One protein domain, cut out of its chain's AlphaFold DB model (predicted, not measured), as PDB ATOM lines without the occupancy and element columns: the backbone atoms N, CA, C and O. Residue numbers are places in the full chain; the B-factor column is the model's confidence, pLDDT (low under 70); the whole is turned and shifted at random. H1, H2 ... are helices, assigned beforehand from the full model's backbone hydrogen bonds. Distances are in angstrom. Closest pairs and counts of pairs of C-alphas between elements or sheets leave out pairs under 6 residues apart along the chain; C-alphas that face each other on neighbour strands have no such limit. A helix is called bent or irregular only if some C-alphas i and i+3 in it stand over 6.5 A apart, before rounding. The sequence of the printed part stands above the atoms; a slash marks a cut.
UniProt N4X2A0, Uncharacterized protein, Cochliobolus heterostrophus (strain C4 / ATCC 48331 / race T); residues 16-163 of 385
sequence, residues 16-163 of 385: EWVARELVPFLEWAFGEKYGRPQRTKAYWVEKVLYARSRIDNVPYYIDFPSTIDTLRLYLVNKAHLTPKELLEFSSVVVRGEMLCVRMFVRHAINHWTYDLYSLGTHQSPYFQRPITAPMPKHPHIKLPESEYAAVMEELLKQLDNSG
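This is residues 16 to 163 of the 385 residues of an uncharacterized protein of Cochliobolus heterostrophus (strain C4 / ATCC 48331 / race T) (UniProt N4X2A0). Six helices are stacked in a crossed pile: H6, the longest, lies across one end over H1 and H2, which cross each other; beyond them H3 and H5 run side by side in opposite directions, and H4 crosses H3 at the far end. A long stretch without a named element, residues 112 to 144, runs from H5 out past the far end at Thr 132 and folds back to H6. The printed part has 148 residues, with H1 to H6 in that order along the chain and no named strand; its class is all helix. The whole is compact, with a radius of gyration of the C-alphas of 15.0 A and spans of 47 by 34 by 29 A.

Find C-alpha 145 at (259.315, 248.965, 295.664); from there H6, residues 145 to 163, runs 27.3 A to C-alpha 163 at (284.211, 259.692, 292.491). Look next at C-alpha 16, at (264.784, 257.778, 289.789), where H1, residues 16 to 29, begins its 19.3 A. H1 is irregular: C-alphas 20 and 23 are 7.0 A apart. H2, residues 41 to 52, measures 16.6 A, H3, residues 65 to 76, 16.6 A, H4, residues 83 to 94, 16.5 A, and H5, residues 97 to 111, 20.9 A.

Start at H6: its residues 148 to 152 touch H1 about perpendicular at 76 degrees, the closest C-alphas, of Ala 19 and Val 151, being 5.5 A apart. Its residues 151 to 159 touch H2 at a steep tilt of 49 degrees, closest at the C-alphas of Val 45 and Leu 155, 6.1 A. H1 and H2 touch at a steep tilt of 67 degrees, opposite ways, with the C-alphas of Val 23 and Trp 44 closest at 5.8 A. Residues 47 to 52 of H2 touch H5, closest at the C-alphas of Ala 51 and Arg 102, 4.9 A. H1, H3 and H5 form a bundle, a group of helices set together: H3 and H5 touch at a shallow tilt of 29 degrees, opposite ways, with the C-alphas of Ile 68 and Phe 104 closest at 6.7 A, while H1 and H3 only just touch, only at their ends, with 3 pairs of C-alphas within 8 A. H4 touches H3 about perpendicular at 76 degrees, closest at the C-alphas of Leu 71 and Phe 89, 6.5 A; H4 and H6 are apart. In H2, H3, H5 and H6 every O i to N i+4 pair is within hydrogen-bond range; in H1 it is 8 of 10 and in H4 6 of 8.

The two C-alphas farthest apart, those of Thr 132 and Gly 163, are 49.0 A apart. The printed part has no cut. The links H1 to H2, H2 to H3 and H5 to H6 are long, the last with 33 residues. Look for pLDDT under 70 at residues 32 to 35, 60 to 61, 131 to 141 and 162 to 163; the mean of the printed part is 85.8.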
ATOM      1  N   GLU A  16     266.088 258.343 289.422       94.69
ATOM      2  CA  GLU A  16     264.784 257.778 289.789       94.69
ATOM      3  C   GLU A  16     264.093 257.195 288.546       94.69
ATOM      4  O   GLU A  16     263.599 256.062 288.580       94.69
ATOM      5  N   TRP A  17     264.170 257.893 287.407       95.56
ATOM      6  CA  TRP A  17     263.785 257.343 286.104       95.56
ATOM      7  C   TRP A  17     264.671 256.169 285.668       95.56
ATOM      8  O   TRP A  17     264.147 255.157 285.192       95.56
ATOM      9  N   VAL A  18     265.997 256.239 285.852       95.94
ATOM     10  CA  VAL A  18     266.883 255.105 285.521       95.94
ATOM     11  C   VAL A  18     266.481 253.845 286.296       95.94
ATOM     12  O   VAL A  18     266.454 252.760 285.709       95.94
ATOM     13  N   ALA A  19     266.145 253.978 287.580       94.62
ATOM     14  CA  ALA A  19     265.763 252.853 288.425       94.62
ATOM     15  C   ALA A  19     264.358 252.304 288.133       94.62
ATOM     16  O   ALA A  19     264.175 251.087 288.171       94.62
ATOM     17  N   ARG A  20     263.372 253.162 287.831       93.69
ATOM     18  CA  ARG A  20     261.988 252.727 287.551       93.69
ATOM     19  C   ARG A  20     261.757 252.261 286.118       93.69
ATOM     20  O   ARG A  20     261.030 251.294 285.912       93.69
ATOM     21  N   GLU A  21     262.365 252.929 285.142       95.00
ATOM     22  CA  GLU A  21     262.095 252.708 283.721       95.00
ATOM     23  C   GLU A  21     263.269 252.035 283.006       95.00
ATOM     24  O   GLU A  21     263.098 250.959 282.433       95.00
ATOM     25  N   LEU A  22     264.471 252.624 283.027       95.94
ATOM     26  CA  LEU A  22     265.547 252.173 282.134       95.94
ATOM     27  C   LEU A  22     266.140 250.812 282.529       95.94
ATOM     28  O   LEU A  22     266.234 249.929 281.681       95.94
ATOM     29  N   VAL A  23     266.540 250.611 283.787       95.00
ATOM     30  CA  VAL A  23     267.150 249.342 284.233       95.00
ATOM     31  C   VAL A  23     266.177 248.155 284.101       95.00
ATOM     32  O   VAL A  23     266.579 247.147 283.511       95.00
ATOM     33  N   PRO A  24     264.901 248.246 284.536       92.25
ATOM     34  CA  PRO A  24     263.927 247.169 284.339       92.25
ATOM     35  C   PRO A  24     263.592 246.917 282.865       92.25
ATOM     36  O   PRO A  24     263.447 245.762 282.455       92.25
ATOM     37  N   PHE A  25     263.523 247.974 282.043       93.25
ATOM     38  CA  PHE A  25     263.366 247.825 280.599       93.25
ATOM     39  C   PHE A  25     264.539 247.055 279.983       93.25
ATOM     40  O   PHE A  25     264.303 246.129 279.211       93.25
ATOM     41  N   LEU A  26     265.785 247.383 280.337       93.62
ATOM     42  CA  LEU A  26     266.970 246.698 279.810       93.62
ATOM     43  C   LEU A  26     267.037 245.228 280.247       93.62
ATOM     44  O   LEU A  26     267.314 244.369 279.410       93.62
ATOM     45  N   GLU A  27     266.728 244.917 281.512       90.88
ATOM     46  CA  GLU A  27     266.674 243.529 281.990       90.88
ATOM     47  C   GLU A  27     265.623 242.701 281.240       90.88
ATOM     48  O   GLU A  27     265.884 241.557 280.868       90.88
ATOM     49  N   TRP A  28     264.458 243.281 280.950       87.69
ATOM     50  CA  TRP A  28     263.418 242.598 280.189       87.69
ATOM     51  C   TRP A  28     263.761 242.479 278.694       87.69
ATOM     52  O   TRP A  28     263.686 241.382 278.139       87.69
ATOM     53  N   ALA A  29     264.173 243.576 278.055       89.38
ATOM     54  CA  ALA A  29     264.483 243.670 276.626       89.38
ATOM     55  C   ALA A  29     265.687 242.818 276.193       89.38
ATOM     56  O   ALA A  29     265.736 242.340 275.059       89.38
ATOM     57  N   PHE A  30     266.659 242.622 277.087       88.19
ATOM     58  CA  PHE A  30     267.860 241.825 276.836       88.19
ATOM     59  C   PHE A  30     267.936 240.552 277.698       88.19
ATOM     60  O   PHE A  30     269.000 239.938 277.780       88.19
ATOM     61  N   GLY A  31     266.827 240.147 278.323       80.62
ATOM     62  CA  GLY A  31     266.738 238.947 279.156       80.62
ATOM     63  C   GLY A  31     266.508 237.639 278.387       80.62
ATOM     64  O   GLY A  31     266.381 237.602 277.159       80.62
ATOM     65  N   GLU A  32     266.391 236.544 279.141       61.75
ATOM     66  CA  GLU A  32     266.301 235.166 278.628       61.75
ATOM     67  C   GLU A  32     265.111 234.921 277.683       61.75
ATOM     68  O   GLU A  32     265.222 234.145 276.735       61.75
ATOM     69  N   LYS A  33     264.017 235.680 277.843       61.47
ATOM     70  CA  LYS A  33     262.852 235.679 276.932       61.47
ATOM     71  C   LYS A  33     263.205 235.990 275.468       61.47
ATOM     72  O   LYS A  33     262.410 235.683 274.584       61.47
ATOM     73  N   TYR A  34     264.382 236.567 275.211       59.41
ATOM     74  CA  TYR A  34     264.913 236.862 273.878       59.41
ATOM     75  C   TYR A  34     266.218 236.096 273.570       59.41
ATOM     76  O   TYR A  34     267.010 236.531 272.733       59.41
ATOM     77  N   GLY A  35     266.453 234.958 274.239       59.50
ATOM     78  CA  GLY A  35     267.581 234.055 273.970       59.50
ATOM     79  C   GLY A  35     268.946 234.576 274.433       59.50
ATOM     80  O   GLY A  35     269.972 234.197 273.869       59.50
ATOM     81  N   ARG A  36     268.973 235.477 275.422       70.00
ATOM     82  CA  ARG A  36     270.192 236.096 275.964       70.00
ATOM     83  C   ARG A  36     270.441 235.666 277.414       70.00
ATOM     84  O   ARG A  36     269.476 235.495 278.154       70.00
ATOM     85  N   PRO A  37     271.705 235.526 277.856       73.19
ATOM     86  CA  PRO A  37     272.002 235.218 279.253       73.19
ATOM     87  C   PRO A  37     271.502 236.352 280.156       73.19
ATOM     88  O   PRO A  37     271.827 237.517 279.908       73.19
ATOM     89  N   GLN A  38     270.736 236.021 281.202       78.88
ATOM     90  CA  GLN A  38     270.209 237.028 282.126       78.88
ATOM     91  C   GLN A  38     271.360 237.843 282.737       78.88
ATOM     92  O   GLN A  38     272.362 237.305 283.213       78.88
ATOM     93  N   ARG A  39     271.215 239.167 282.695       87.88
ATOM     94  CA  ARG A  39     272.151 240.123 283.287       87.88
ATOM     95  C   ARG A  39     271.600 240.603 284.622       87.88
ATOM     96  O   ARG A  39     270.401 240.836 284.737       87.88
ATOM     97  N   THR A  40     272.472 240.794 285.605       89.62
ATOM     98  CA  THR A  40     272.088 241.380 286.894       89.62
ATOM     99  C   THR A  40     271.742 242.862 286.744       89.62
ATOM    100  O   THR A  40     272.247 243.550 285.855       89.62
ATOM    101  N   LYS A  41     270.937 243.401 287.661       89.56
ATOM    102  CA  LYS A  41     270.613 244.837 287.681       89.56
ATOM    103  C   LYS A  41     271.857 245.720 287.834       89.56
ATOM    104  O   LYS A  41     271.978 246.711 287.123       89.56
ATOM    105  N   ALA A  42     272.833 245.293 288.640       91.25
ATOM    106  CA  ALA A  42     274.132 245.960 288.777       91.25
ATOM    107  C   ALA A  42     274.912 246.080 287.450       91.25
ATOM    108  O   ALA A  42     275.577 247.089 287.223       91.25
ATOM    109  N   TYR A  43     274.788 245.100 286.542       93.75
ATOM    110  CA  TYR A  43     275.363 245.184 285.193       93.75
ATOM    111  C   TYR A  43     274.685 246.275 284.356       93.75
ATOM    112  O   TYR A  43     275.360 247.022 283.651       93.75
ATOM    113  N   TRP A  44     273.357 246.409 284.434       94.75
ATOM    114  CA  TRP A  44     272.649 247.475 283.721       94.75
ATOM    115  C   TRP A  44     272.939 248.858 284.306       94.75
ATOM    116  O   TRP A  44     273.156 249.784 283.531       94.75
ATOM    117  N   VAL A  45     273.040 248.983 285.633       95.19
ATOM    118  CA  VAL A  45     273.505 250.205 286.311       95.19
ATOM    119  C   VAL A  45     274.891 250.618 285.799       95.19
ATOM    120  O   VAL A  45     275.048 251.740 285.315       95.19
ATOM    121  N   GLU A  46     275.855 249.691 285.775       94.31
ATOM    122  CA  GLU A  46     277.214 249.929 285.257       94.31
ATOM    123  C   GLU A  46     277.181 250.426 283.800       94.31
ATOM    124  O   GLU A  46     277.844 251.403 283.445       94.31
ATOM    125  N   LYS A  47     276.350 249.814 282.945       95.06
ATOM    126  CA  LYS A  47     276.206 250.220 281.537       95.06
ATOM    127  C   LYS A  47     275.505 251.571 281.371       95.06
ATOM    128  O   LYS A  47     275.876 252.316 280.466       95.06
ATOM    129  N   VAL A  48     274.542 251.923 282.223       96.12
ATOM    130  CA  VAL A  48     273.876 253.235 282.196       96.12
ATOM    131  C   VAL A  48     274.830 254.348 282.640       96.12
ATOM    132  O   VAL A  48     274.947 255.361 281.948       96.12
ATOM    133  N   LEU A  49     275.585 254.144 283.722       94.12
ATOM    134  CA  LEU A  49     276.599 255.102 284.177       94.12
ATOM    135  C   LEU A  49     277.737 255.255 283.151       94.12
ATOM    136  O   LEU A  49     278.138 256.372 282.821       94.12
ATOM    137  N   TYR A  50     278.186 254.154 282.540       93.12
ATOM    138  CA  TYR A  50     279.147 254.195 281.435       93.12
ATOM    139  C   TYR A  50     278.601 254.940 280.204       93.12
ATOM    140  O   TYR A  50     279.330 255.699 279.559       93.12
ATOM    141  N   ALA A  51     277.312 254.781 279.881       94.06
ATOM    142  CA  ALA A  51     276.651 255.519 278.808       94.06
ATOM    143  C   ALA A  51     276.550 257.029 279.085       94.06
ATOM    144  O   ALA A  51     276.823 257.805 278.169       94.06
ATOM    145  N   ARG A  52     276.248 257.448 280.327       92.81
ATOM    146  CA  ARG A  52     276.221 258.866 280.759       92.81
ATOM    147  C   ARG A  52     277.541 259.575 280.439       92.81
ATOM    148  O   ARG A  52     277.528 260.698 279.955       92.81
ATOM    149  N   SER A  53     278.673 258.882 280.593       88.38
ATOM    150  CA  SER A  53     280.009 259.409 280.254       88.38
ATOM    151  C   SER A  53     280.346 259.467 278.749       88.38
ATOM    152  O   SER A  53     281.430 259.923 278.388       88.38
ATOM    153  N   ARG A  54     279.483 258.950 277.857       89.12
ATOM    154  CA  ARG A  54     279.780 258.729 276.421       89.12
ATOM    155  C   ARG A  54     278.592 259.023 275.487       89.12
ATOM    156  O   ARG A  54     278.446 258.357 274.460       89.12
ATOM    157  N   ILE A  55     277.745 259.999 275.821       88.25
ATOM    158  CA  ILE A  55     276.533 260.337 275.043       88.25
ATOM    159  C   ILE A  55     276.820 260.847 273.618       88.25
ATOM    160  O   ILE A  55     276.033 260.601 272.703       88.25
ATOM    161  N   ASP A  56     277.968 261.486 273.386       86.19
ATOM    162  CA  ASP A  56     278.354 261.976 272.054       86.19
ATOM    163  C   ASP A  56     278.655 260.842 271.060       86.19
ATOM    164  O   ASP A  56     278.515 261.022 269.852       86.19
ATOM    165  N   ASN A  57     278.960 259.633 271.553       84.44
ATOM    166  CA  ASN A  57     279.240 258.440 270.745       84.44
ATOM    167  C   ASN A  57     277.957 257.772 270.194       84.44
ATOM    168  O   ASN A  57     277.845 256.542 270.162       84.44
ATOM    169  N   VAL A  58     276.986 258.583 269.765       84.38
ATOM    170  CA  VAL A  58     275.716 258.184 269.138       84.38
ATOM    171  C   VAL A  58     275.497 259.028 267.872       84.38
ATOM    172  O   VAL A  58     275.658 260.249 267.929       84.38
ATOM    173  N   PRO A  59     275.116 258.429 266.725       78.81
ATOM    174  CA  PRO A  59     274.812 259.178 265.505       78.81
ATOM    175  C   PRO A  59     273.718 260.242 265.702       78.81
ATOM    176  O   PRO A  59     272.661 259.963 266.259       78.81
ATOM    177  N   TYR A  60     273.947 261.455 265.190       65.12
ATOM    178  CA  TYR A  60     273.118 262.641 265.470       65.12
ATOM    179  C   TYR A  60     271.628 262.537 265.101       65.12
ATOM    180  O   TYR A  60     270.816 263.249 265.685       65.12
ATOM    181  N   TYR A  61     271.247 261.679 264.152       68.88
ATOM    182  CA  TYR A  61     269.864 261.564 263.665       68.88
ATOM    183  C   TYR A  61     268.928 260.776 264.603       68.88
ATOM    184  O   TYR A  61     267.763 260.555 264.277       68.88
ATOM    185  N   ILE A  62     269.438 260.319 265.750       74.50
ATOM    186  CA  ILE A  62     268.800 259.288 266.578       74.50
ATOM    187  C   ILE A  62     268.071 259.847 267.820       74.50
ATOM    188  O   ILE A  62     267.317 259.134 268.470       74.50
ATOM    189  N   ASP A  63     268.230 261.132 268.130       81.94
ATOM    190  CA  ASP A  63     267.856 261.712 269.433       81.94
ATOM    191  C   ASP A  63     266.352 262.025 269.629       81.94
ATOM    192  O   ASP A  63     265.964 262.602 270.640       81.94
ATOM    193  N   PHE A  64     265.473 261.683 268.681       89.75
ATOM    194  CA  PHE A  64     264.049 262.051 268.741       89.75
ATOM    195  C   PHE A  64     263.208 261.076 269.595       89.75
ATOM    196  O   PHE A  64     263.466 259.870 269.562       89.75
ATOM    197  N   PRO A  65     262.134 261.531 270.282       90.88
ATOM    198  CA  PRO A  65     261.305 260.643 271.111       90.88
ATOM    199  C   PRO A  65     260.622 259.522 270.311       90.88
ATOM    200  O   PRO A  65     260.452 258.410 270.803       90.88
ATOM    201  N   SER A  66     260.290 259.778 269.041       90.50
ATOM    202  CA  SER A  66     259.786 258.765 268.104       90.50
ATOM    203  C   SER A  66     260.833 257.691 267.782       90.50
ATOM    204  O   SER A  66     260.495 256.513 267.690       90.50
ATOM    205  N   THR A  67     262.109 258.069 267.660       91.81
ATOM    206  CA  THR A  67     263.228 257.135 267.468       91.81
ATOM    207  C   THR A  67     263.423 256.253 268.703       91.81
ATOM    208  O   THR A  67     263.660 255.052 268.571       91.81
ATOM    209  N   ILE A  68     263.267 256.820 269.903       93.88
ATOM    210  CA  ILE A  68     263.295 256.078 271.169       93.88
ATOM    211  C   ILE A  68     262.110 255.116 271.290       93.88
ATOM    212  O   ILE A  68     262.317 253.955 271.646       93.88
ATOM    213  N   ASP A  69     260.898 255.532 270.908       93.25
ATOM    214  CA  ASP A  69     259.741 254.634 270.829       93.25
ATOM    215  C   ASP A  69     259.981 253.470 269.857       93.25
ATOM    216  O   ASP A  69     259.740 252.312 270.200       93.25
ATOM    217  N   THR A  70     260.513 253.758 268.664       93.31
ATOM    218  CA  THR A  70     260.827 252.733 267.663       93.31
ATOM    219  C   THR A  70     261.936 251.787 268.139       93.31
ATOM    220  O   THR A  70     261.805 250.580 267.938       93.31
ATOM    221  N   LEU A  71     262.977 252.264 268.837       94.06
ATOM    222  CA  LEU A  71     263.991 251.390 269.455       94.06
ATOM    223  C   LEU A  71     263.375 250.496 270.539       94.06
ATOM    224  O   LEU A  71     263.608 249.287 270.545       94.06
ATOM    225  N   ARG A  72     262.583 251.083 271.443       93.75
ATOM    226  CA  ARG A  72     261.899 250.374 272.532       93.75
ATOM    227  C   ARG A  72     261.026 249.250 271.970       93.75
ATOM    228  O   ARG A  72     261.195 248.090 272.345       93.75
ATOM    229  N   LEU A  73     260.166 249.571 271.002       92.44
ATOM    230  CA  LEU A  73     259.326 248.602 270.296       92.44
ATOM    231  C   LEU A  73     260.150 247.577 269.504       92.44
ATOM    232  O   LEU A  73     259.804 246.399 269.521       92.44
ATOM    233  N   TYR A  74     261.264 247.956 268.870       92.69
ATOM    234  CA  TYR A  74     262.122 246.995 268.167       92.69
ATOM    235  C   TYR A  74     262.679 245.925 269.116       92.69
ATOM    236  O   TYR A  74     262.846 244.770 268.717       92.69
ATOM    237  N   LEU A  75     262.956 246.291 270.368       91.50
ATOM    238  CA  LEU A  75     263.457 245.371 271.381       91.50
ATOM    239  C   LEU A  75     262.349 244.478 271.969       91.50
ATOM    240  O   LEU A  75     262.531 243.264 271.990       91.50
ATOM    241  N   VAL A  76     261.200 245.032 272.395       89.00
ATOM    242  CA  VAL A  76     260.169 244.245 273.118       89.00
ATOM    243  C   VAL A  76     258.937 243.826 272.304       89.00
ATOM    244  O   VAL A  76     258.325 242.810 272.636       89.00
ATOM    245  N   ASN A  77     258.554 244.553 271.246       88.38
ATOM    246  CA  ASN A  77     257.374 244.241 270.424       88.38
ATOM    247  C   ASN A  77     257.475 244.758 268.973       88.38
ATOM    248  O   ASN A  77     256.904 245.785 268.589       88.38
ATOM    249  N   LYS A  78     258.151 243.973 268.130       89.62
ATOM    250  CA  LYS A  78     258.356 244.260 266.700       89.62
ATOM    251  C   LYS A  78     257.070 244.324 265.866       89.62
ATOM    252  O   LYS A  78     257.110 244.872 264.769       89.62
ATOM    253  N   ALA A  79     255.941 243.805 266.355       87.75
ATOM    254  CA  ALA A  79     254.680 243.770 265.605       87.75
ATOM    255  C   ALA A  79     254.038 245.159 265.403       87.75
ATOM    256  O   ALA A  79     253.104 245.296 264.620       87.75
ATOM    257  N   HIS A  80     254.534 246.189 266.094       86.31
ATOM    258  CA  HIS A  80     254.104 247.579 265.921       86.31
ATOM    259  C   HIS A  80     254.995 248.401 264.975       86.31
ATOM    260  O   HIS A  80     254.749 249.592 264.805       86.31
ATOM    261  N   LEU A  81     256.022 247.799 264.366       90.06
ATOM    262  CA  LEU A  81     256.965 248.505 263.497       90.06
ATOM    263  C   LEU A  81     256.695 248.264 262.015       90.06
ATOM    264  O   LEU A  81     256.354 247.159 261.592       90.06
ATOM    265  N   THR A  82     256.917 249.298 261.205       90.44
ATOM    266  CA  THR A  82     256.897 249.154 259.746       90.44
ATOM    267  C   THR A  82     258.116 248.353 259.253       90.44
ATOM    268  O   THR A  82     259.167 248.365 259.901       90.44
ATOM    269  N   PRO A  83     258.055 247.709 258.068       91.25
ATOM    270  CA  PRO A  83     259.210 247.011 257.491       91.25
ATOM    271  C   PRO A  83     260.457 247.893 257.322       91.25
ATOM    272  O   PRO A  83     261.578 247.403 257.459       91.25
ATOM    273  N   LYS A  84     260.274 249.202 257.082       91.06
ATOM    274  CA  LYS A  84     261.369 250.182 257.026       91.06
ATOM    275  C   LYS A  84     262.064 250.311 258.385       91.06
ATOM    276  O   LYS A  84     263.283 250.208 258.457       91.06
ATOM    277  N   GLU A  85     261.297 250.510 259.452       91.94
ATOM    278  CA  GLU A  85     261.832 250.663 260.809       91.94
ATOM    279  C   GLU A  85     262.480 249.376 261.321       91.94
ATOM    280  O   GLU A  85     263.529 249.426 261.958       91.94
ATOM    281  N   LEU A  86     261.910 248.213 260.991       92.56
ATOM    282  CA  LEU A  86     262.529 246.921 261.288       92.56
ATOM    283  C   LEU A  86     263.917 246.802 260.647       92.56
ATOM    284  O   LEU A  86     264.854 246.371 261.316       92.56
ATOM    285  N   LEU A  87     264.070 247.220 259.386       91.75
ATOM    286  CA  LEU A  87     265.365 247.239 258.707       91.75
ATOM    287  C   LEU A  87     266.327 248.245 259.360       91.75
ATOM    288  O   LEU A  87     267.445 247.881 259.720       91.75
ATOM    289  N   GLU A  88     265.880 249.483 259.570       89.50
ATOM    290  CA  GLU A  88     266.683 250.579 260.122       89.50
ATOM    291  C   GLU A  88     267.231 250.244 261.524       89.50
ATOM    292  O   GLU A  88     268.446 250.270 261.745       89.50
ATOM    293  N   PHE A  89     266.369 249.808 262.446       90.75
ATOM    294  CA  PHE A  89     266.746 249.510 263.832       90.75
ATOM    295  C   PHE A  89     267.394 248.131 264.011       90.75
ATOM    296  O   PHE A  89     268.104 247.916 264.998       90.75
ATOM    297  N   SER A  90     267.280 247.221 263.033       91.12
ATOM    298  CA  SER A  90     268.119 246.015 263.019       91.12
ATOM    299  C   SER A  90     269.608 246.372 262.973       91.12
ATOM    300  O   SER A  90     270.391 245.808 263.739       91.12
ATOM    301  N   SER A  91     269.990 247.381 262.180       87.50
ATOM    302  CA  SER A  91     271.381 247.839 262.072       87.50
ATOM    303  C   SER A  91     271.913 248.441 263.379       87.50
ATOM    304  O   SER A  91     273.104 248.329 263.673       87.50
ATOM    305  N   VAL A  92     271.028 249.032 264.189       88.56
ATOM    306  CA  VAL A  92     271.336 249.576 265.515       88.56
ATOM    307  C   VAL A  92     271.590 248.445 266.509       88.56
ATOM    308  O   VAL A  92     272.647 248.400 267.132       88.56
ATOM    309  N   VAL A  93     270.662 247.489 266.629       87.75
ATOM    310  CA  VAL A  93     270.780 246.403 267.618       87.75
ATOM    311  C   VAL A  93     271.906 245.420 267.272       87.75
ATOM    312  O   VAL A  93     272.541 244.882 268.179       87.75
ATOM    313  N   VAL A  94     272.228 245.236 265.985       87.56
ATOM    314  CA  VAL A  94     273.393 244.447 265.534       87.56
ATOM    315  C   VAL A  94     274.730 245.082 265.952       87.56
ATOM    316  O   VAL A  94     275.687 244.352 266.199       87.56
ATOM    317  N   ARG A  95     274.806 246.411 266.126       86.88
ATOM    318  CA  ARG A  95     275.994 247.089 266.694       86.88
ATOM    319  C   ARG A  95     276.154 246.872 268.209       86.88
ATOM    320  O   ARG A  95     277.198 247.217 268.755       86.88
ATOM    321  N   GLY A  96     275.162 246.275 268.873       88.06
ATOM    322  CA  GLY A  96     275.238 245.806 270.256       88.06
ATOM    323  C   GLY A  96     274.407 246.607 271.264       88.06
ATOM    324  O   GLY A  96     274.041 247.764 271.052       88.06
ATOM    325  N   GLU A  97     274.138 245.975 272.410       90.94
ATOM    326  CA  GLU A  97     273.319 246.524 273.505       90.94
ATOM    327  C   GLU A  97     273.830 247.877 274.029       90.94
ATOM    328  O   GLU A  97     273.034 248.770 274.304       90.94
ATOM    329  N   MET A  98     275.152 248.088 274.044       92.31
ATOM    330  CA  MET A  98     275.777 249.348 274.470       92.31
ATOM    331  C   MET A  98     275.333 250.566 273.639       92.31
ATOM    332  O   MET A  98     275.192 251.657 274.190       92.31
ATOM    333  N   LEU A  99     275.080 250.402 272.333       92.00
ATOM    334  CA  LEU A  99     274.569 251.498 271.503       92.00
ATOM    335  C   LEU A  99     273.128 251.844 271.897       92.00
ATOM    336  O   LEU A  99     272.806 253.017 272.052       92.00
ATOM    337  N   CYS A 100     272.296 250.829 272.148       93.38
ATOM    338  CA  CYS A 100     270.912 251.010 272.585       93.38
ATOM    339  C   CYS A 100     270.849 251.752 273.932       93.38
ATOM    340  O   CYS A 100     270.119 252.730 274.060       93.38
ATOM    341  N   VAL A 101     271.671 251.348 274.912       95.44
ATOM    342  CA  VAL A 101     271.766 252.031 276.217       95.44
ATOM    343  C   VAL A 101     272.218 253.487 276.046       95.44
ATOM    344  O   VAL A 101     271.606 254.379 276.629       95.44
ATOM    345  N   ARG A 102     273.230 253.761 275.205       94.56
ATOM    346  CA  ARG A 102     273.659 255.143 274.910       94.56
ATOM    347  C   ARG A 102     272.553 255.984 274.274       94.56
ATOM    348  O   ARG A 102     272.443 257.151 274.625       94.56
ATOM    349  N   MET A 103     271.725 255.416 273.396       94.44
ATOM    350  CA  MET A 103     270.592 256.129 272.788       94.44
ATOM    351  C   MET A 103     269.554 256.546 273.839       94.44
ATOM    352  O   MET A 103     269.196 257.717 273.892       94.44
ATOM    353  N   PHE A 104     269.130 255.628 274.718       95.50
ATOM    354  CA  PHE A 104     268.182 255.951 275.791       95.50
ATOM    355  C   PHE A 104     268.735 256.995 276.776       95.50
ATOM    356  O   PHE A 104     268.036 257.944 277.124       95.50
ATOM    357  N   VAL A 105     269.996 256.852 277.202       95.44
ATOM    358  CA  VAL A 105     270.631 257.764 278.173       95.44
ATOM    359  C   VAL A 105     270.878 259.154 277.581       95.44
ATOM    360  O   VAL A 105     270.609 260.154 278.241       95.44
ATOM    361  N   ARG A 106     271.337 259.234 276.326       94.12
ATOM    362  CA  ARG A 106     271.496 260.502 275.602       94.12
ATOM    363  C   ARG A 106     270.165 261.242 275.472       94.12
ATOM    364  O   ARG A 106     270.114 262.435 275.761       94.12
ATOM    365  N   HIS A 107     269.100 260.529 275.106       93.88
ATOM    366  CA  HIS A 107     267.774 261.123 274.983       93.88
ATOM    367  C   HIS A 107     267.284 261.704 276.313       93.88
ATOM    368  O   HIS A 107     266.874 262.860 276.346       93.88
ATOM    369  N   ALA A 108     267.421 260.957 277.416       94.06
ATOM    370  CA  ALA A 108     267.046 261.431 278.751       94.06
ATOM    371  C   ALA A 108     267.739 262.756 279.133       94.06
ATOM    372  O   ALA A 108     267.099 263.664 279.662       94.06
ATOM    373  N   ILE A 109     269.029 262.883 278.803       92.88
ATOM    374  CA  ILE A 109     269.883 264.048 279.097       92.88
ATOM    375  C   ILE A 109     269.587 265.257 278.183       92.88
ATOM    376  O   ILE A 109     269.637 266.405 278.632       92.88
ATOM    377  N   ASN A 110     269.270 265.020 276.905       91.06
ATOM    378  CA  ASN A 110     269.067 266.075 275.901       91.06
ATOM    379  C   ASN A 110     267.599 266.531 275.770       91.06
ATOM    380  O   ASN A 110     267.324 267.700 275.481       91.06
ATOM    381  N   HIS A 111     266.657 265.604 275.946       88.06
ATOM    382  CA  HIS A 111     265.264 265.713 275.500       88.06
ATOM    383  C   HIS A 111     264.227 265.280 276.549       88.06
ATOM    384  O   HIS A 111     263.044 265.220 276.216       88.06
ATOM    385  N   TRP A 112     264.657 265.111 277.806       89.38
ATOM    386  CA  TRP A 112     263.896 264.595 278.951       89.38
ATOM    387  C   TRP A 112     263.661 263.077 278.936       89.38
ATOM    388  O   TRP A 112     263.886 262.375 277.949       89.38
ATOM    389  N   THR A 113     263.241 262.574 280.095       92.38
ATOM    390  CA  THR A 113     262.939 261.169 280.367       92.38
ATOM    391  C   THR A 113     261.750 260.656 279.549       92.38
ATOM    392  O   THR A 113     260.891 261.417 279.104       92.38
ATOM    393  N   TYR A 114     261.716 259.341 279.320       91.75
ATOM    394  CA  TYR A 114     260.742 258.683 278.446       91.75
ATOM    395  C   TYR A 114     260.263 257.370 279.073       91.75
ATOM    396  O   TYR A 114     261.090 256.584 279.534       91.75
ATOM    397  N   ASP A 115     258.961 257.090 279.073       91.88
ATOM    398  CA  ASP A 115     258.414 255.854 279.651       91.88
ATOM    399  C   ASP A 115     258.844 254.625 278.819       91.88
ATOM    400  O   ASP A 115     258.496 254.492 277.642       91.88
ATOM    401  N   LEU A 116     259.620 253.710 279.408       92.75
ATOM    402  CA  LEU A 116     260.212 252.558 278.712       92.75
ATOM    403  C   LEU A 116     259.618 251.225 279.177       92.75
ATOM    404  O   LEU A 116     259.220 250.401 278.352       92.75
ATOM    405  N   TYR A 117     259.556 251.021 280.490       88.12
ATOM    406  CA  TYR A 117     259.056 249.820 281.151       88.12
ATOM    407  C   TYR A 117     257.556 249.927 281.431       88.12
ATOM    408  O   TYR A 117     256.813 248.994 281.120       88.12
ATOM    409  N   SER A 118     257.089 251.090 281.906       89.19
ATOM    410  CA  SER A 118     255.673 251.330 282.219       89.19
ATOM    411  C   SER A 118     254.747 251.231 280.994       89.19
ATOM    412  O   SER A 118     253.596 250.815 281.134       89.19
ATOM    413  N   LEU A 119     255.243 251.521 279.780       86.69
ATOM    414  CA  LEU A 119     254.504 251.296 278.521       86.69
ATOM    415  C   LEU A 119     254.399 249.811 278.118       86.69
ATOM    416  O   LEU A 119     253.670 249.467 277.183       86.69
ATOM    417  N   GLY A 120     255.130 248.913 278.779       85.12
ATOM    418  CA  GLY A 120     255.124 247.492 278.459       85.12
ATOM    419  C   GLY A 120     255.511 247.217 276.998       85.12
ATOM    420  O   GLY A 120     256.462 247.777 276.452       85.12
ATOM    421  N   THR A 121     254.731 246.355 276.341       84.69
ATOM    422  CA  THR A 121     254.857 246.041 274.904       84.69
ATOM    423  C   THR A 121     254.035 246.966 273.999       84.69
ATOM    424  O   THR A 121     254.056 246.793 272.779       84.69
ATOM    425  N   HIS A 122     253.293 247.926 274.553       83.88
ATOM    426  CA  HIS A 122     252.384 248.785 273.791       83.88
ATOM    427  C   HIS A 122     253.112 249.942 273.116       83.88
ATOM    428  O   HIS A 122     254.216 250.303 273.511       83.88
ATOM    429  N   GLN A 123     252.490 250.537 272.098       84.88
ATOM    430  CA  GLN A 123     252.934 251.806 271.512       84.88
ATOM    431  C   GLN A 123     252.769 252.951 272.519       84.88
ATOM    432  O   GLN A 123     251.904 252.895 273.391       84.88
ATOM    433  N   SER A 124     253.570 254.002 272.374       87.75
ATOM    434  CA  SER A 124     253.376 255.236 273.138       87.75
ATOM    435  C   SER A 124     252.084 255.953 272.721       87.75
ATOM    436  O   SER A 124     251.811 256.040 271.520       87.75
ATOM    437  N   PRO A 125     251.301 256.525 273.661       85.25
ATOM    438  CA  PRO A 125     250.077 257.261 273.328       85.25
ATOM    439  C   PRO A 125     250.341 258.490 272.440       85.25
ATOM    440  O   PRO A 125     249.439 258.927 271.725       85.25
ATOM    441  N   TYR A 126     251.577 259.005 272.454       85.50
ATOM    442  CA  TYR A 126     252.049 260.120 271.629       85.50
ATOM    443  C   TYR A 126     252.480 259.704 270.209       85.50
ATOM    444  O   TYR A 126     252.544 260.550 269.321       85.50
ATOM    445  N   PHE A 127     252.762 258.415 269.978       84.38
ATOM    446  CA  PHE A 127     253.286 257.878 268.713       84.38
ATOM    447  C   PHE A 127     252.452 256.686 268.236       84.38
ATOM    448  O   PHE A 127     252.947 255.571 268.076       84.38
ATOM    449  N   GLN A 128     251.160 256.938 268.023       81.50
ATOM    450  CA  GLN A 128     250.199 255.943 267.546       81.50
ATOM    451  C   GLN A 128     250.502 255.527 266.101       81.50
ATOM    452  O   GLN A 128     250.778 256.358 265.234       81.50
ATOM    453  N   ARG A 129     250.428 254.221 265.838       80.00
ATOM    454  CA  ARG A 129     250.776 253.568 264.568       80.00
ATOM    455  C   ARG A 129     249.635 252.631 264.157       80.00
ATOM    456  O   ARG A 129     249.005 252.048 265.043       80.00
ATOM    457  N   PRO A 130     249.387 252.409 262.853       72.94
ATOM    458  CA  PRO A 130     248.366 251.466 262.396       72.94
ATOM    459  C   PRO A 130     248.525 250.086 263.051       72.94
ATOM    460  O   PRO A 130     249.579 249.457 262.950       72.94
ATOM    461  N   ILE A 131     247.485 249.619 263.746       65.44
ATOM    462  CA  ILE A 131     247.526 248.364 264.506       65.44
ATOM    463  C   ILE A 131     247.298 247.190 263.547       65.44
ATOM    464  O   ILE A 131     246.169 246.834 263.228       65.44
ATOM    465  N   THR A 132     248.391 246.585 263.083       61.16
ATOM    466  CA  THR A 132     248.400 245.414 262.184       61.16
ATOM    467  C   THR A 132     248.338 244.064 262.906       61.16
ATOM    468  O   THR A 132     248.169 243.036 262.254       61.16
ATOM    469  N   ALA A 133     248.468 244.042 264.235       61.03
ATOM    470  CA  ALA A 133     248.474 242.830 265.053       61.03
ATOM    471  C   ALA A 133     247.688 243.037 266.364       61.03
ATOM    472  O   ALA A 133     247.724 244.141 266.916       61.03
ATOM    473  N   PRO A 134     247.003 242.004 266.892       60.38
ATOM    474  CA  PRO A 134     246.274 242.107 268.154       60.38
ATOM    475  C   PRO A 134     247.223 242.451 269.307       60.38
ATOM    476  O   PRO A 134     248.294 241.861 269.445       60.38
ATOM    477  N   MET A 135     246.822 243.407 270.147       56.12
ATOM    478  CA  MET A 135     247.627 243.841 271.290       56.12
ATOM    479  C   MET A 135     247.815 242.683 272.290       56.12
ATOM    480  O   MET A 135     246.823 242.059 272.683       56.12
ATOM    481  N   PRO A 136     249.048 242.409 272.760       59.62
ATOM    482  CA  PRO A 136     249.267 241.561 273.929       59.62
ATOM    483  C   PRO A 136     248.455 242.081 275.124       59.62
ATOM    484  O   PRO A 136     248.260 243.287 275.253       59.62
ATOM    485  N   LYS A 137     247.977 241.209 276.019       55.69
ATOM    486  CA  LYS A 137     247.271 241.675 277.228       55.69
ATOM    487  C   LYS A 137     248.222 242.505 278.089       55.69
ATOM    488  O   LYS A 137     249.259 241.981 278.481       55.69
ATOM    489  N   HIS A 138     247.838 243.748 278.388       50.28
ATOM    490  CA  HIS A 138     248.644 244.724 279.124       50.28
ATOM    491  C   HIS A 138     249.103 244.156 280.475       50.28
ATOM    492  O   HIS A 138     248.285 244.008 281.386       50.28
ATOM    493  N   PRO A 139     250.397 243.844 280.648       57.62
ATOM    494  CA  PRO A 139     250.930 243.619 281.972       57.62
ATOM    495  C   PRO A 139     251.200 245.010 282.562       57.62
ATOM    496  O   PRO A 139     251.907 245.816 281.955       57.62
ATOM    497  N   HIS A 140     250.615 245.341 283.711       54.53
ATOM    498  CA  HIS A 140     251.013 246.546 284.444       54.53
ATOM    499  C   HIS A 140     252.337 246.263 285.156       54.53
ATOM    500  O   HIS A 140     252.356 245.961 286.347       54.53
ATOM    501  N   ILE A 141     253.443 246.314 284.407       68.25
ATOM    502  CA  ILE A 141     254.786 246.099 284.952       68.25
ATOM    503  C   ILE A 141     255.254 247.372 285.655       68.25
ATOM    504  O   ILE A 141     256.062 248.140 285.148       68.25
ATOM    505  N   LYS A 142     254.705 247.610 286.847       76.25
ATOM    506  CA  LYS A 142     255.367 248.458 287.834       76.25
ATOM    507  C   LYS A 142     256.423 247.615 288.533       76.25
ATOM    508  O   LYS A 142     256.136 246.491 288.946       76.25
ATOM    509  N   LEU A 143     257.630 248.155 288.656       78.38
ATOM    510  CA  LEU A 143     258.684 247.531 289.443       78.38
ATOM    511  C   LEU A 143     258.247 247.473 290.926       78.38
ATOM    512  O   LEU A 143     257.711 248.469 291.418       78.38
ATOM    513  N   PRO A 144     258.443 246.355 291.650       85.94
ATOM    514  CA  PRO A 144     258.216 246.313 293.094       85.94
ATOM    515  C   PRO A 144     259.099 247.321 293.840       85.94
ATOM    516  O   PRO A 144     260.254 247.521 293.473       85.94
ATOM    517  N   GLU A 145     258.594 247.915 294.922       87.00
ATOM    518  CA  GLU A 145     259.315 248.965 295.664       87.00
ATOM    519  C   GLU A 145     260.671 248.480 296.216       87.00
ATOM    520  O   GLU A 145     261.661 249.206 296.194       87.00
ATOM    521  N   SER A 146     260.752 247.210 296.628       87.00
ATOM    522  CA  SER A 146     261.998 246.548 297.039       87.00
ATOM    523  C   SER A 146     263.010 246.399 295.897       87.00
ATOM    524  O   SER A 146     264.215 246.504 296.111       87.00
ATOM    525  N   GLU A 147     262.533 246.171 294.674       87.19
ATOM    526  CA  GLU A 147     263.372 246.091 293.481       87.19
ATOM    527  C   GLU A 147     263.822 247.476 293.000       87.19
ATOM    528  O   GLU A 147     264.944 247.598 292.514       87.19
ATOM    529  N   TYR A 148     262.987 248.508 293.162       89.88
ATOM    530  CA  TYR A 148     263.351 249.909 292.931       89.88
ATOM    531  C   TYR A 148     264.443 250.365 293.909       89.88
ATOM    532  O   TYR A 148     265.486 250.856 293.475       89.88
ATOM    533  N   ALA A 149     264.250 250.120 295.209       90.81
ATOM    534  CA  ALA A 149     265.216 250.464 296.249       90.81
ATOM    535  C   ALA A 149     266.597 249.833 295.991       90.81
ATOM    536  O   ALA A 149     267.604 250.535 296.040       90.81
ATOM    537  N   ALA A 150     266.647 248.549 295.619       90.50
ATOM    538  CA  ALA A 150     267.899 247.856 295.308       90.50
ATOM    539  C   ALA A 150     268.632 248.417 294.069       90.50
ATOM    540  O   ALA A 150     269.861 248.380 294.011       90.50
ATOM    541  N   VAL A 151     267.910 248.949 293.072       91.69
ATOM    542  CA  VAL A 151     268.539 249.620 291.917       91.69
ATOM    543  C   VAL A 151     269.044 251.012 292.296       91.69
ATOM    544  O   VAL A 151     270.137 251.385 291.877       91.69
ATOM    545  N   MET A 152     268.297 251.761 293.115       93.94
ATOM    546  CA  MET A 152     268.730 253.067 293.628       93.94
ATOM    547  C   MET A 152     269.965 252.960 294.530       93.94
ATOM    548  O   MET A 152     270.890 253.756 294.381       93.94
ATOM    549  N   GLU A 153     270.022 251.960 295.414       92.62
ATOM    550  CA  GLU A 153     271.196 251.683 296.250       92.62
ATOM    551  C   GLU A 153     272.438 251.424 295.385       92.62
ATOM    552  O   GLU A 153     273.473 252.060 295.578       92.62
ATOM    553  N   GLU A 154     272.329 250.549 294.380       92.31
ATOM    554  CA  GLU A 154     273.442 250.214 293.488       92.31
ATOM    555  C   GLU A 154     273.854 251.394 292.581       92.31
ATOM    556  O   GLU A 154     275.044 251.565 292.322       92.31
ATOM    557  N   LEU A 155     272.912 252.245 292.146       92.12
ATOM    558  CA  LEU A 155     273.204 253.492 291.419       92.12
ATOM    559  C   LEU A 155     274.054 254.451 292.258       92.12
ATOM    560  O   LEU A 155     275.107 254.891 291.796       92.12
ATOM    561  N   LEU A 156     273.614 254.757 293.482       92.44
ATOM    562  CA  LEU A 156     274.316 255.665 294.396       92.44
ATOM    563  C   LEU A 156     275.699 255.110 294.764       92.44
ATOM    564  O   LEU A 156     276.716 255.774 294.583       92.44
ATOM    565  N   LYS A 157     275.753 253.831 295.141       92.25
ATOM    566  CA  LYS A 157     276.988 253.102 295.442       92.25
ATOM    567  C   LYS A 157     277.984 253.112 294.280       92.25
ATOM    568  O   LYS A 157     279.172 253.322 294.512       92.25
ATOM    569  N   GLN A 158     277.557 252.890 293.033       88.56
ATOM    570  CA  GLN A 158     278.479 252.963 291.890       88.56
ATOM    571  C   GLN A 158     278.926 254.404 291.588       88.56
ATOM    572  O   GLN A 158     280.071 254.602 291.179       88.56
ATOM    573  N   LEU A 159     278.085 255.412 291.848       87.75
ATOM    574  CA  LEU A 159     278.463 256.824 291.736       87.75
ATOM    575  C   LEU A 159     279.550 257.210 292.749       87.75
ATOM    576  O   LEU A 159     280.591 257.726 292.335       87.75
ATOM    577  N   ASP A 160     279.379 256.885 294.030       87.31
ATOM    578  CA  ASP A 160     280.349 257.213 295.088       87.31
ATOM    579  C   ASP A 160     281.720 256.550 294.846       87.31
ATOM    580  O   ASP A 160     282.777 257.182 294.963       87.31
ATOM    581  N   ASN A 161     281.712 255.283 294.413       80.44
ATOM    582  CA  ASN A 161     282.928 254.563 294.022       80.44
ATOM    583  C   ASN A 161     283.580 255.144 292.750       80.44
ATOM    584  O   ASN A 161     284.802 255.099 292.603       80.44
ATOM    585  N   SER A 162     282.802 255.729 291.829       68.31
ATOM    586  CA  SER A 162     283.363 256.402 290.647       68.31
ATOM    587  C   SER A 162     284.083 257.711 291.003       68.31
ATOM    588  O   SER A 162     285.124 258.009 290.420       68.31
ATOM    589  N   GLY A 163     283.598 258.446 292.013       58.19
ATOM    590  CA  GLY A 163     284.211 259.692 292.491       58.19
ATOM    591  C   GLY A 163     285.559 259.499 293.196       58.19
ATOM    592  O   GLY A 163     286.421 260.373 293.134       58.19
TER     593      GLY A 163